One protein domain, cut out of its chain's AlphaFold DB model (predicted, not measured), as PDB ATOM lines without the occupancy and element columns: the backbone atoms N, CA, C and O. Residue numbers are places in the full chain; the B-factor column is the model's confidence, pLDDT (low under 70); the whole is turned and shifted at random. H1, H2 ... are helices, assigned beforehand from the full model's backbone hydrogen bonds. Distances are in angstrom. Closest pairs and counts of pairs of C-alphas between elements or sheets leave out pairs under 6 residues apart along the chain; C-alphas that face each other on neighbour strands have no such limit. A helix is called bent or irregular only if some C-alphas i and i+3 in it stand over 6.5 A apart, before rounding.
ATOM      1  N   LEU A 179     212.751 168.382 264.144       71.44
ATOM      2  CA  LEU A 179     211.989 168.149 265.365       71.44
ATOM      3  C   LEU A 179     211.229 166.821 265.202       71.44
ATOM      4  O   LEU A 179     210.324 166.751 264.372       71.44
ATOM      5  N   MET A 180     211.602 165.779 265.944       68.69
ATOM      6  CA  MET A 180     211.026 164.426 265.838       68.69
ATOM      7  C   MET A 180     209.765 164.242 266.695       68.69
ATOM      8  O   MET A 180     209.607 163.209 267.327       68.69
ATOM      9  N   PHE A 181     208.866 165.231 266.736       71.00
ATOM     10  CA  PHE A 181     207.582 165.023 267.409       71.00
ATOM     11  C   PHE A 181     206.674 164.106 266.589       71.00
ATOM     12  O   PHE A 181     206.503 164.318 265.381       71.00
ATOM     13  N   SER A 182     206.069 163.126 267.261       71.88
ATOM     14  CA  SER A 182     204.963 162.340 266.707       71.88
ATOM     15  C   SER A 182     203.712 163.213 266.532       71.88
ATOM     16  O   SER A 182     203.626 164.328 267.056       71.88
ATOM     17  N   LYS A 183     202.715 162.748 265.767       67.06
ATOM     18  CA  LYS A 183     201.475 163.526 265.569       67.06
ATOM     19  C   LYS A 183     200.731 163.707 266.893       67.06
ATOM     20  O   LYS A 183     200.192 164.778 267.151       67.06
ATOM     21  N   GLU A 184     200.753 162.680 267.726       74.12
ATOM     22  CA  GLU A 184     200.113 162.593 269.032       74.12
ATOM     23  C   GLU A 184     200.759 163.576 270.016       74.12
ATOM     24  O   GLU A 184     200.065 164.356 270.671       74.12
ATOM     25  N   GLU A 185     202.092 163.643 270.030       74.88
ATOM     26  CA  GLU A 185     202.840 164.616 270.828       74.88
ATOM     27  C   GLU A 185     202.569 166.056 270.378       74.88
ATOM     28  O   GLU A 185     202.534 166.961 271.209       74.88
ATOM     29  N   ILE A 186     202.339 166.302 269.084       70.81
ATOM     30  CA  ILE A 186     202.003 167.648 268.595       70.81
ATOM     31  C   ILE A 186     200.652 168.110 269.146       70.81
ATOM     32  O   ILE A 186     200.534 169.269 269.545       70.81
ATOM     33  N   TYR A 187     199.652 167.228 269.197       71.00
ATOM     34  CA  TYR A 187     198.362 167.558 269.805       71.00
ATOM     35  C   TYR A 187     198.493 167.770 271.315       71.00
ATOM     36  O   TYR A 187     197.969 168.752 271.837       71.00
ATOM     37  N   GLN A 188     199.256 166.919 272.005       78.94
ATOM     38  CA  GLN A 188     199.481 167.036 273.447       78.94
ATOM     39  C   GLN A 188     200.193 168.344 273.828       78.94
ATOM     40  O   GLN A 188     199.825 169.003 274.799       78.94
ATOM     41  N   HIS A 189     201.178 168.765 273.034       78.69
ATOM     42  CA  HIS A 189     201.953 169.983 273.276       78.69
ATOM     43  C   HIS A 189     201.422 171.199 272.505       78.69
ATOM     44  O   HIS A 189     202.065 172.253 272.487       78.69
ATOM     45  N   PHE A 190     200.241 171.101 271.884       75.06
ATOM     46  CA  PHE A 190     199.657 172.177 271.083       75.06
ATOM     47  C   PHE A 190     199.514 173.473 271.885       75.06
ATOM     48  O   PHE A 190     199.956 174.528 271.436       75.06
ATOM     49  N   HIS A 191     198.971 173.392 273.103       76.06
ATOM     50  CA  HIS A 191     198.789 174.559 273.971       76.06
ATOM     51  C   HIS A 191     200.116 175.214 274.361       76.06
ATOM     52  O   HIS A 191     200.202 176.440 274.431       76.06
ATOM     53  N   LEU A 192     201.167 174.416 274.548       78.25
ATOM     54  CA  LEU A 192     202.511 174.897 274.848       78.25
ATOM     55  C   LEU A 192     203.127 175.625 273.644       78.25
ATOM     56  O   LEU A 192     203.680 176.714 273.793       78.25
ATOM     57  N   ILE A 193     202.987 175.060 272.441       76.12
ATOM     58  CA  ILE A 193     203.449 175.667 271.184       76.12
ATOM     59  C   ILE A 193     202.678 176.964 270.904       76.12
ATOM     60  O   ILE A 193     203.279 177.995 270.595       76.12
ATOM     61  N   LEU A 194     201.356 176.934 271.061       75.88
ATOM     62  CA  LEU A 194     200.473 178.084 270.896       75.88
ATOM     63  C   LEU A 194     200.836 179.200 271.883       75.88
ATOM     64  O   LEU A 194     200.958 180.359 271.475       75.88
ATOM     65  N   TRP A 195     201.089 178.859 273.148       78.50
ATOM     66  CA  TRP A 195     201.573 179.798 274.158       78.50
ATOM     67  C   TRP A 195     202.940 180.380 273.780       78.50
ATOM     68  O   TRP A 195     203.130 181.592 273.835       78.50
ATOM     69  N   LEU A 196     203.878 179.569 273.287       75.44
ATOM     70  CA  LEU A 196     205.202 180.028 272.849       75.44
ATOM     71  C   LEU A 196     205.139 181.049 271.696       75.44
ATOM     72  O   LEU A 196     205.969 181.958 271.602       75.44
ATOM     73  N   ILE A 197     204.173 180.884 270.792       72.31
ATOM     74  CA  ILE A 197     203.998 181.737 269.609       72.31
ATOM     75  C   ILE A 197     203.190 182.998 269.946       72.31
ATOM     76  O   ILE A 197     203.447 184.056 269.363       72.31
ATOM     77  N   SER A 198     202.254 182.890 270.891       67.12
ATOM     78  CA  SER A 198     201.337 183.966 271.287       67.12
ATOM     79  C   SER A 198     201.857 184.805 272.458       67.12
ATOM     80  O   SER A 198     201.366 185.909 272.683       67.12
ATOM     81  N   THR A 199     202.867 184.331 273.199       61.22
ATOM     82  CA  THR A 199     203.426 185.075 274.333       61.22
ATOM     83  C   THR A 199     204.205 186.310 273.874       61.22
ATOM     84  O   THR A 199     205.228 186.187 273.172       61.22
ATOM     85  N   PRO A 200     203.814 187.516 274.334       53.34
ATOM     86  CA  PRO A 200     204.654 188.689 274.171       53.34
ATOM     87  C   PRO A 200     206.005 188.423 274.847       53.34
ATOM     88  O   PRO A 200     206.106 187.764 275.880       53.34
ATOM     89  N   SER A 201     207.089 188.849 274.202       48.31
ATOM     90  CA  SER A 201     208.424 188.781 274.796       48.31
ATOM     91  C   SER A 201     208.428 189.556 276.113       48.31
ATOM     92  O   SER A 201     208.155 190.749 276.100       48.31
ATOM     93  N   PHE A 214     202.537 188.317 268.100       66.38
ATOM     94  CA  PHE A 214     202.590 187.012 267.458       66.38
ATOM     95  C   PHE A 214     203.979 186.772 266.856       66.38
ATOM     96  O   PHE A 214     204.442 187.487 265.956       66.38
ATOM     97  N   ARG A 215     204.681 185.744 267.340       73.50
ATOM     98  CA  ARG A 215     206.062 185.449 266.938       73.50
ATOM     99  C   ARG A 215     206.097 184.698 265.611       73.50
ATOM    100  O   ARG A 215     206.603 183.581 265.523       73.50
ATOM    101  N   MET A 216     205.669 185.357 264.535       72.06
ATOM    102  CA  MET A 216     205.674 184.802 263.173       72.06
ATOM    103  C   MET A 216     207.050 184.254 262.758       72.06
ATOM    104  O   MET A 216     207.146 183.283 262.013       72.06
ATOM    105  N   ARG A 217     208.136 184.836 263.283       72.88
ATOM    106  CA  ARG A 217     209.513 184.362 263.061       72.88
ATOM    107  C   ARG A 217     209.805 183.020 263.733       72.88
ATOM    108  O   ARG A 217     210.545 182.221 263.169       72.88
ATOM    109  N   LEU A 218     209.258 182.792 264.926       75.75
ATOM    110  CA  LEU A 218     209.414 181.547 265.672       75.75
ATOM    111  C   LEU A 218     208.664 180.420 264.967       75.75
ATOM    112  O   LEU A 218     209.269 179.399 264.661       75.75
ATOM    113  N   LEU A 219     207.406 180.672 264.589       78.19
ATOM    114  CA  LEU A 219     206.613 179.755 263.773       78.19
ATOM    115  C   LEU A 219     207.323 179.429 262.446       78.19
ATOM    116  O   LEU A 219     207.439 178.267 262.075       78.19
ATOM    117  N   ALA A 220     207.890 180.429 261.760       74.75
ATOM    118  CA  ALA A 220     208.623 180.218 260.509       74.75
ATOM    119  C   ALA A 220     209.863 179.322 260.661       74.75
ATOM    120  O   ALA A 220     210.181 178.572 259.740       74.75
ATOM    121  N   ARG A 221     210.575 179.411 261.794       77.12
ATOM    122  CA  ARG A 221     211.714 178.532 262.102       77.12
ATOM    123  C   ARG A 221     211.253 177.140 262.513       77.12
ATOM    124  O   ARG A 221     211.831 176.168 262.053       77.12
ATOM    125  N   LEU A 222     210.188 177.043 263.301       78.44
ATOM    126  CA  LEU A 222     209.631 175.770 263.750       78.44
ATOM    127  C   LEU A 222     209.132 174.938 262.559       78.44
ATOM    128  O   LEU A 222     209.531 173.788 262.404       78.44
ATOM    129  N   LEU A 223     208.403 175.563 261.630       77.81
ATOM    130  CA  LEU A 223     208.009 174.945 260.358       77.81
ATOM    131  C   LEU A 223     209.199 174.674 259.423       77.81
ATOM    132  O   LEU A 223     209.081 173.897 258.474       77.81
ATOM    133  N   ALA A 224     210.344 175.329 259.647       75.31
ATOM    134  CA  ALA A 224     211.569 175.033 258.918       75.31
ATOM    135  C   ALA A 224     212.306 173.809 259.435       75.31
ATOM    136  O   ALA A 224     212.813 173.052 258.611       75.31
ATOM    137  N   CYS A 225     212.304 173.607 260.749       73.19
ATOM    138  CA  CYS A 225     212.826 172.407 261.385       73.19
ATOM    139  C   CYS A 225     211.904 171.201 261.139       73.19
ATOM    140  O   CYS A 225     212.394 170.102 260.922       73.19
ATOM    141  N   ASN A 226     210.579 171.384 261.112       75.25
ATOM    142  CA  ASN A 226     209.634 170.317 260.777       75.25
ATOM    143  C   ASN A 226     208.452 170.857 259.940       75.25
ATOM    144  O   ASN A 226     207.515 171.433 260.496       75.25
ATOM    145  N   PRO A 227     208.462 170.681 258.603       72.56
ATOM    146  CA  PRO A 227     207.363 171.125 257.744       72.56
ATOM    147  C   PRO A 227     206.113 170.241 257.859       72.56
ATOM    148  O   PRO A 227     205.014 170.716 257.581       72.56
ATOM    149  N   ALA A 228     206.252 168.982 258.289       70.19
ATOM    150  CA  ALA A 228     205.121 168.076 258.482       70.19
ATOM    151  C   ALA A 228     204.210 168.529 259.633       70.19
ATOM    152  O   ALA A 228     203.021 168.224 259.623       70.19
ATOM    153  N   LEU A 229     204.740 169.330 260.565       74.44
ATOM    154  CA  LEU A 229     204.000 169.927 261.677       74.44
ATOM    155  C   LEU A 229     202.988 170.999 261.234       74.44
ATOM    156  O   LEU A 229     202.028 171.253 261.957       74.44
ATOM    157  N   ALA A 230     203.129 171.583 260.037       76.69
ATOM    158  CA  ALA A 230     202.207 172.610 259.546       76.69
ATOM    159  C   ALA A 230     200.748 172.129 259.512       76.69
ATOM    160  O   ALA A 230     199.848 172.861 259.916       76.69
ATOM    161  N   ARG A 231     200.515 170.889 259.056       78.69
ATOM    162  CA  ARG A 231     199.163 170.331 258.904       78.69
ATOM    163  C   ARG A 231     198.508 169.985 260.248       78.69
ATOM    164  O   ARG A 231     197.403 170.472 260.463       78.69
ATOM    165  N   PRO A 232     199.154 169.240 261.169       79.38
ATOM    166  CA  PRO A 232     198.613 169.016 262.510       79.38
ATOM    167  C   PRO A 232     198.373 170.315 263.283       79.38
ATOM    168  O   PRO A 232     197.344 170.463 263.928       79.38
ATOM    169  N   LEU A 233     199.278 171.296 263.173       79.94
ATOM    170  CA  LEU A 233     199.107 172.588 263.840       79.94
ATOM    171  C   LEU A 233     197.909 173.362 263.275       79.94
ATOM    172  O   LEU A 233     197.170 173.987 264.034       79.94
ATOM    173  N   ARG A 234     197.689 173.301 261.955       82.06
ATOM    174  CA  ARG A 234     196.522 173.897 261.293       82.06
ATOM    175  C   ARG A 234     195.223 173.215 261.716       82.06
ATOM    176  O   ARG A 234     194.278 173.924 262.041       82.06
ATOM    177  N   ASP A 235     195.191 171.883 261.763       83.31
ATOM    178  CA  ASP A 235     194.007 171.126 262.199       83.31
ATOM    179  C   ASP A 235     193.674 171.405 263.669       83.31
ATOM    180  O   ASP A 235     192.544 171.757 263.995       83.31
ATOM    181  N   ALA A 236     194.674 171.373 264.554       80.38
ATOM    182  CA  ALA A 236     194.501 171.714 265.966       80.38
ATOM    183  C   ALA A 236     194.010 173.161 266.159       80.38
ATOM    184  O   ALA A 236     193.108 173.409 266.958       80.38
ATOM    185  N   THR A 237     194.543 174.111 265.381       82.19
ATOM    186  CA  THR A 237     194.070 175.506 265.388       82.19
ATOM    187  C   THR A 237     192.630 175.604 264.888       82.19
ATOM    188  O   THR A 237     191.833 176.316 265.488       82.19
ATOM    189  N   GLY A 238     192.269 174.866 263.834       80.12
ATOM    190  CA  GLY A 238     190.904 174.793 263.308       80.12
ATOM    191  C   GLY A 238     189.908 174.215 264.314       80.12
ATOM    192  O   GLY A 238     188.841 174.785 264.505       80.12
ATOM    193  N   ARG A 239     190.278 173.144 265.026       81.06
ATOM    194  CA  ARG A 239     189.462 172.553 266.100       81.06
ATOM    195  C   ARG A 239     189.299 173.506 267.281       81.06
ATOM    196  O   ARG A 239     188.186 173.685 267.764       81.06
ATOM    197  N   ALA A 240     190.367 174.184 267.701       78.94
ATOM    198  CA  ALA A 240     190.291 175.214 268.740       78.94
ATOM    199  C   ALA A 240     189.397 176.396 268.313       78.94
ATOM    200  O   ALA A 240     188.611 176.898 269.115       78.94
ATOM    201  N   LEU A 241     189.465 176.786 267.034       80.81
ATOM    202  CA  LEU A 241     188.570 177.766 266.412       80.81
ATOM    203  C   LEU A 241     187.132 177.259 266.223       80.81
ATOM    204  O   LEU A 241     186.249 178.042 265.921       80.81
ATOM    205  N   GLN A 242     186.848 175.968 266.316       82.81
ATOM    206  CA  GLN A 242     185.462 175.496 266.326       82.81
ATOM    207  C   GLN A 242     184.926 175.529 267.751       82.81
ATOM    208  O   GLN A 242     183.851 176.076 267.988       82.81
ATOM    209  N   LEU A 243     185.728 175.034 268.699       79.75
ATOM    210  CA  LEU A 243     185.374 174.939 270.113       79.75
ATOM    211  C   LEU A 243     185.085 176.291 270.738       79.75
ATOM    212  O   LEU A 243     184.047 176.463 271.378       79.75
ATOM    213  N   ALA A 244     185.944 177.278 270.499       74.56
ATOM    214  CA  ALA A 244     185.667 178.589 271.034       74.56
ATOM    215  C   ALA A 244     184.347 179.146 270.428       74.56
ATOM    216  O   ALA A 244     183.722 180.002 271.050       74.56
ATOM    217  N   VAL A 245     183.913 178.740 269.208       77.62
ATOM    218  CA  VAL A 245     182.853 179.407 268.369       77.62
ATOM    219  C   VAL A 245     181.552 178.913 268.899       77.62
ATOM    220  O   VAL A 245     180.726 179.723 269.310       77.62
ATOM    221  N   SER A 246     181.457 177.595 269.051       73.44
ATOM    222  CA  SER A 246     180.412 176.976 269.843       73.44
ATOM    223  C   SER A 246     180.314 177.594 271.237       73.44
ATOM    224  O   SER A 246     179.211 177.920 271.663       73.44
ATOM    225  N   GLU A 247     181.438 177.842 271.916       69.44
ATOM    226  CA  GLU A 247     181.427 178.409 273.267       69.44
ATOM    227  C   GLU A 247     180.900 179.853 273.279       69.44
ATOM    228  O   GLU A 247     180.009 180.167 274.058       69.44
ATOM    229  N   ASN A 248     181.334 180.720 272.361       64.62
ATOM    230  CA  ASN A 248     180.881 182.116 272.311       64.62
ATOM    231  C   ASN A 248     179.431 182.269 271.835       64.62
ATOM    232  O   ASN A 248     178.755 183.183 272.299       64.62
ATOM    233  N   PHE A 249     178.935 181.377 270.972       59.59
ATOM    234  CA  PHE A 249     177.512 181.335 270.622       59.59
ATOM    235  C   PHE A 249     176.652 180.750 271.757       59.59
ATOM    236  O   PHE A 249     175.504 181.156 271.910       59.59
ATOM    237  N   GLU A 267     191.018 186.074 267.915       73.94
ATOM    238  CA  GLU A 267     191.968 186.901 267.200       73.94
ATOM    239  C   GLU A 267     193.357 186.250 267.162       73.94
ATOM    240  O   GLU A 267     194.000 186.237 266.114       73.94
ATOM    241  N   SER A 268     193.805 185.635 268.262       72.88
ATOM    242  CA  SER A 268     195.085 184.919 268.334       72.88
ATOM    243  C   SER A 268     195.077 183.644 267.489       72.88
ATOM    244  O   SER A 268     196.046 183.366 266.781       72.88
ATOM    245  N   LEU A 269     193.975 182.890 267.517       76.62
ATOM    246  CA  LEU A 269     193.824 181.661 266.735       76.62
ATOM    247  C   LEU A 269     193.676 181.947 265.228       76.62
ATOM    248  O   LEU A 269     194.283 181.256 264.412       76.62
ATOM    249  N   LEU A 270     192.953 183.005 264.853       77.75
ATOM    250  CA  LEU A 270     192.854 183.496 263.473       77.75
ATOM    251  C   LEU A 270     194.198 184.035 262.969       77.75
ATOM    252  O   LEU A 270     194.590 183.794 261.827       77.75
ATOM    253  N   THR A 271     194.949 184.726 263.829       81.38
ATOM    254  CA  THR A 271     196.308 185.174 263.498       81.38
ATOM    255  C   THR A 271     197.236 183.978 263.279       81.38
ATOM    256  O   THR A 271     198.059 184.001 262.360       81.38
ATOM    257  N   LEU A 272     197.092 182.913 264.076       80.56
ATOM    258  CA  LEU A 272     197.856 181.680 263.908       80.56
ATOM    259  C   LEU A 272     197.496 180.948 262.610       80.56
ATOM    260  O   LEU A 272     198.410 180.580 261.872       80.56
ATOM    261  N   SER A 273     196.211 180.764 262.298       81.62
ATOM    262  CA  SER A 273     195.790 180.090 261.061       81.62
ATOM    263  C   SER A 273     196.288 180.845 259.824       81.62
ATOM    264  O   SER A 273     196.962 180.260 258.973       81.62
ATOM    265  N   TRP A 274     196.106 182.168 259.795       82.50
ATOM    266  CA  TRP A 274     196.638 183.034 258.742       82.50
ATOM    267  C   TRP A 274     198.164 182.933 258.615       82.50
ATOM    268  O   TRP A 274     198.725 182.917 257.514       82.50
ATOM    269  N   ALA A 275     198.867 182.859 259.744       80.06
ATOM    270  CA  ALA A 275     200.314 182.747 259.758       80.06
ATOM    271  C   ALA A 275     200.821 181.409 259.212       80.06
ATOM    272  O   ALA A 275     201.827 181.401 258.497       80.06
ATOM    273  N   ILE A 276     200.147 180.304 259.535       80.00
ATOM    274  CA  ILE A 276     200.481 178.970 259.025       80.00
ATOM    275  C   ILE A 276     200.290 178.941 257.504       80.00
ATOM    276  O   ILE A 276     201.237 178.598 256.794       80.00
ATOM    277  N   ASP A 277     199.152 179.425 256.998       80.25
ATOM    278  CA  ASP A 277     198.856 179.477 255.558       80.25
ATOM    279  C   ASP A 277     199.879 180.351 254.797       80.25
ATOM    280  O   ASP A 277     200.365 180.021 253.707       80.25
ATOM    281  N   ARG A 278     200.312 181.468 255.396       75.44
ATOM    282  CA  ARG A 278     201.344 182.339 254.808       75.44
ATOM    283  C   ARG A 278     202.727 181.676 254.754       75.44
ATOM    284  O   ARG A 278     203.533 182.026 253.879       75.44
ATOM    285  N   LEU A 279     203.021 180.766 255.683       75.50
ATOM    286  CA  LEU A 279     204.312 180.084 255.836       75.50
ATOM    287  C   LEU A 279     204.389 178.725 255.133       75.50
ATOM    288  O   LEU A 279     205.504 178.255 254.895       75.50
ATOM    289  N   GLU A 280     203.253 178.146 254.741       76.44
ATOM    290  CA  GLU A 280     203.174 176.943 253.902       76.44
ATOM    291  C   GLU A 280     203.931 177.132 252.578       76.44
ATOM    292  O   GLU A 280     204.603 176.230 252.083       76.44
ATOM    293  N   ASN A 281     203.939 178.361 252.057       77.06
ATOM    294  CA  ASN A 281     204.729 178.735 250.892       77.06
ATOM    295  C   ASN A 281     206.236 178.856 251.228       77.06
ATOM    296  O   ASN A 281     206.660 179.870 251.810       77.06
ATOM    297  N   PRO A 282     207.110 177.940 250.757       66.38
ATOM    298  CA  PRO A 282     208.528 177.923 251.137       66.38
ATOM    299  C   PRO A 282     209.280 179.179 250.671       66.38
ATOM    300  O   PRO A 282     210.211 179.639 251.338       66.38
ATOM    301  N   ARG A 283     208.847 179.800 249.563       68.19
ATOM    302  CA  ARG A 283     209.394 181.072 249.055       68.19
ATOM    303  C   ARG A 283     209.094 182.251 249.988       68.19
ATOM    304  O   ARG A 283     209.950 183.110 250.203       68.19
ATOM    305  N   ARG A 284     207.886 182.308 250.561       69.81
ATOM    306  CA  ARG A 284     207.492 183.350 251.530       69.81
ATOM    307  C   ARG A 284     208.205 183.133 252.863       69.81
ATOM    308  O   ARG A 284     208.777 184.085 253.392       69.81
ATOM    309  N   ARG A 285     208.289 181.880 253.323       72.38
ATOM    310  CA  ARG A 285     209.063 181.493 254.511       72.38
ATOM    311  C   ARG A 285     210.533 181.898 254.399       72.38
ATOM    312  O   ARG A 285     211.066 182.527 255.311       72.38
ATOM    313  N   ARG A 286     211.178 181.615 253.260       70.38
ATOM    314  CA  ARG A 286     212.582 181.984 253.017       70.38
ATOM    315  C   ARG A 286     212.794 183.494 253.076       70.38
ATOM    316  O   ARG A 286     213.773 183.912 253.673       70.38
ATOM    317  N   ARG A 287     211.880 184.319 252.550       73.75
ATOM    318  CA  ARG A 287     211.976 185.790 252.658       73.75
ATOM    319  C   ARG A 287     211.935 186.279 254.108       73.75
ATOM    320  O   ARG A 287     212.759 187.104 254.490       73.75
ATOM    321  N   ILE A 288     211.038 185.727 254.926       72.31
ATOM    322  CA  ILE A 288     210.921 186.075 256.354       72.31
ATOM    323  C   ILE A 288     212.187 185.660 257.124       72.31
ATOM    324  O   ILE A 288     212.678 186.416 257.964       72.31
ATOM    325  N   LEU A 289     212.754 184.491 256.809       70.56
ATOM    326  CA  LEU A 289     214.006 184.007 257.403       70.56
ATOM    327  C   LEU A 289     215.256 184.721 256.857       70.56
ATOM    328  O   LEU A 289     216.231 184.879 257.580       70.56
ATOM    329  N   HIS A 290     215.259 185.188 255.611       65.31
ATOM    330  CA  HIS A 290     216.399 185.910 255.038       65.31
ATOM    331  C   HIS A 290     216.478 187.347 255.567       65.31
ATOM    332  O   HIS A 290     217.570 187.830 255.860       65.31
ATOM    333  N   GLY A 291     215.326 187.987 255.805       63.41
ATOM    334  CA  GLY A 291     215.251 189.279 256.496       63.41
ATOM    335  C   GLY A 291     215.816 189.249 257.926       63.41
ATOM    336  O   GLY A 291     216.218 190.280 258.460       63.41
ATOM    337  N   LEU A 292     215.897 188.069 258.551       56.38
ATOM    338  CA  LEU A 292     216.582 187.871 259.831       56.38
ATOM    339  C   LEU A 292     218.105 187.904 259.668       56.38
ATOM    340  O   LEU A 292     218.768 188.534 260.486       56.38
ATOM    341  N   ARG A 293     218.664 187.240 258.646       56.44
ATOM    342  CA  ARG A 293     220.120 187.217 258.432       56.44
ATOM    343  C   ARG A 293     220.634 188.630 258.175       56.44
ATOM    344  O   ARG A 293     221.611 189.030 258.795       56.44
ATOM    345  N   THR A 294     219.927 189.412 257.360       54.88
ATOM    346  CA  THR A 294     220.279 190.814 257.093       54.88
ATOM    347  C   THR A 294     220.104 191.700 258.329       54.88
ATOM    348  O   THR A 294     221.034 192.406 258.695       54.88
ATOM    349  N   SER A 295     218.989 191.587 259.064       52.41
ATOM    350  CA  SER A 295     218.757 192.383 260.284       52.41
ATOM    351  C   SER A 295     219.713 192.037 261.440       52.41
ATOM    352  O   SER A 295     220.087 192.910 262.226       52.41
ATOM    353  N   GLN A 296     220.126 190.773 261.563       55.34
ATOM    354  CA  GLN A 296     221.095 190.327 262.566       55.34
ATOM    355  C   GLN A 296     222.522 190.766 262.206       55.34
ATOM    356  O   GLN A 296     223.269 191.164 263.100       55.34
ATOM    357  N   ILE A 297     222.874 190.756 260.915       55.91
ATOM    358  CA  ILE A 297     224.126 191.328 260.404       55.91
ATOM    359  C   ILE A 297     224.147 192.845 260.644       55.91
ATOM    360  O   ILE A 297     225.116 193.344 261.206       55.91
ATOM    361  N   ASP A 298     223.058 193.563 260.359       52.72
ATOM    362  CA  ASP A 298     222.964 195.002 260.630       52.72
ATOM    363  C   ASP A 298     223.047 195.333 262.122       52.72
ATOM    364  O   ASP A 298     223.726 196.284 262.507       52.72
ATOM    365  N   ARG A 299     222.411 194.553 263.007       52.00
ATOM    366  CA  ARG A 299     222.560 194.754 264.461       52.00
ATOM    367  C   ARG A 299     223.991 194.501 264.933       52.00
ATOM    368  O   ARG A 299     224.485 195.263 265.758       52.00
ATOM    369  N   ARG A 300     224.660 193.470 264.408       53.16
ATOM    370  CA  ARG A 300     226.057 193.155 264.743       53.16
ATOM    371  C   ARG A 300     227.019 194.231 264.229       53.16
ATOM    372  O   ARG A 300     227.926 194.623 264.953       53.16
ATOM    373  N   ASN A 301     226.762 194.772 263.039       52.97
ATOM    374  CA  ASN A 301     227.549 195.853 262.444       52.97
ATOM    375  C   ASN A 301     227.344 197.196 263.165       52.97
ATOM    376  O   ASN A 301     228.293 197.960 263.318       52.97
ATOM    377  N   ASN A 302     226.133 197.476 263.654       52.28
ATOM    378  CA  ASN A 302     225.829 198.701 264.402       52.28
ATOM    379  C   ASN A 302     226.325 198.670 265.859       52.28
ATOM    380  O   ASN A 302     226.606 199.725 266.422       52.28
TER     381      ASN A 302
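AT A GLANCE: This is residues 179 to 201, 214 to 249 and 267 to 302 of the 331 residues of an uncharacterized protein of Aspergillus flavus (UniProt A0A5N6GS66). Two helices side by side, H4 and H5, run opposite ways, and H3 packs on the last part of H5; H1 packs on residues 229 to 236 of H4, while H2 runs crosswise to H4 and H5, near H3. From this body H6 leads off as an arm whose residues 293 to 302 stick out, and the ends of H4 and H6 mark the long axis. The printed part has 95 residues with six named helices, H1 to H6 in order along the chain, and no named strand; the class is all helix. The whole is only just compact, close to loose, with a radius of gyration of the C-alphas of 14.8 A, and elongated, spanning 51 by 29 by 23 A.

IN THESE COORDINATES: H1 is residues 183 to 188, 8.9 A long, beginning at C-alpha 183 (201.475, 163.526, 265.569). H2 is residues 190 to 198, 11.9 A. H3 is residues 216 to 225, 14.4 A. H4, residues 227 to 249, is 34.1 A long and ends at C-alpha 249 (177.512, 181.335, 270.622); it is neither bent nor irregular, but only just: C-alphas 228 and 231 are 6.4 A apart. H5 is residues 267 to 280, 20.0 A. H6, residues 282 to 302, is 30.1 A long and ends at C-alpha 302 (225.829, 198.701, 264.402).

HOW THE PARTS SIT: H3 and H5 are the hubs, touching three helices each. H5 touches H4 at a shallow tilt of 24 degrees, opposite ways, the closest C-alphas being those of Arg 234 and Ser 273, 6.2 A apart. With residues 275 to 279 alone H5 touches H3 at a steep tilt of 45 degrees, closest at C-alphas 220 and 279, 6.4 A. H6 touches H3 with residues 285 to 289 alone, closest at C-alphas 220 and 285, 6.1 A. H5 and H6 only just touch, with 3 pairs of C-alphas within 8 A, and only at the corner. H2 and H3 only just touch, with 3 such pairs, closest at C-alphas 197 and 219, 6.7 A. H1 touches H4, closest at C-alphas 187 and 236, 6.8 A. H4 and H6 are apart. Each O i to N i+4 pair is within hydrogen-bond range in H1, H2, H3 and H5; in H4 16 of 19 are, in H6 15 of 17.

THE WHOLE: The two C-alphas farthest apart, of Phe 249 and Asn 301, are 52.7 A apart. Residues 202 to 213 and 250 to 266 are not printed; the gaps are 9.5 A and 15.9 A between C-alphas. Of the links that are printed whole, H1 to H2, H3 to H4 and H5 to H6 are tight. Mean pLDDT of the printed part is 71.9, and residues 290 to 302 are among those under 70.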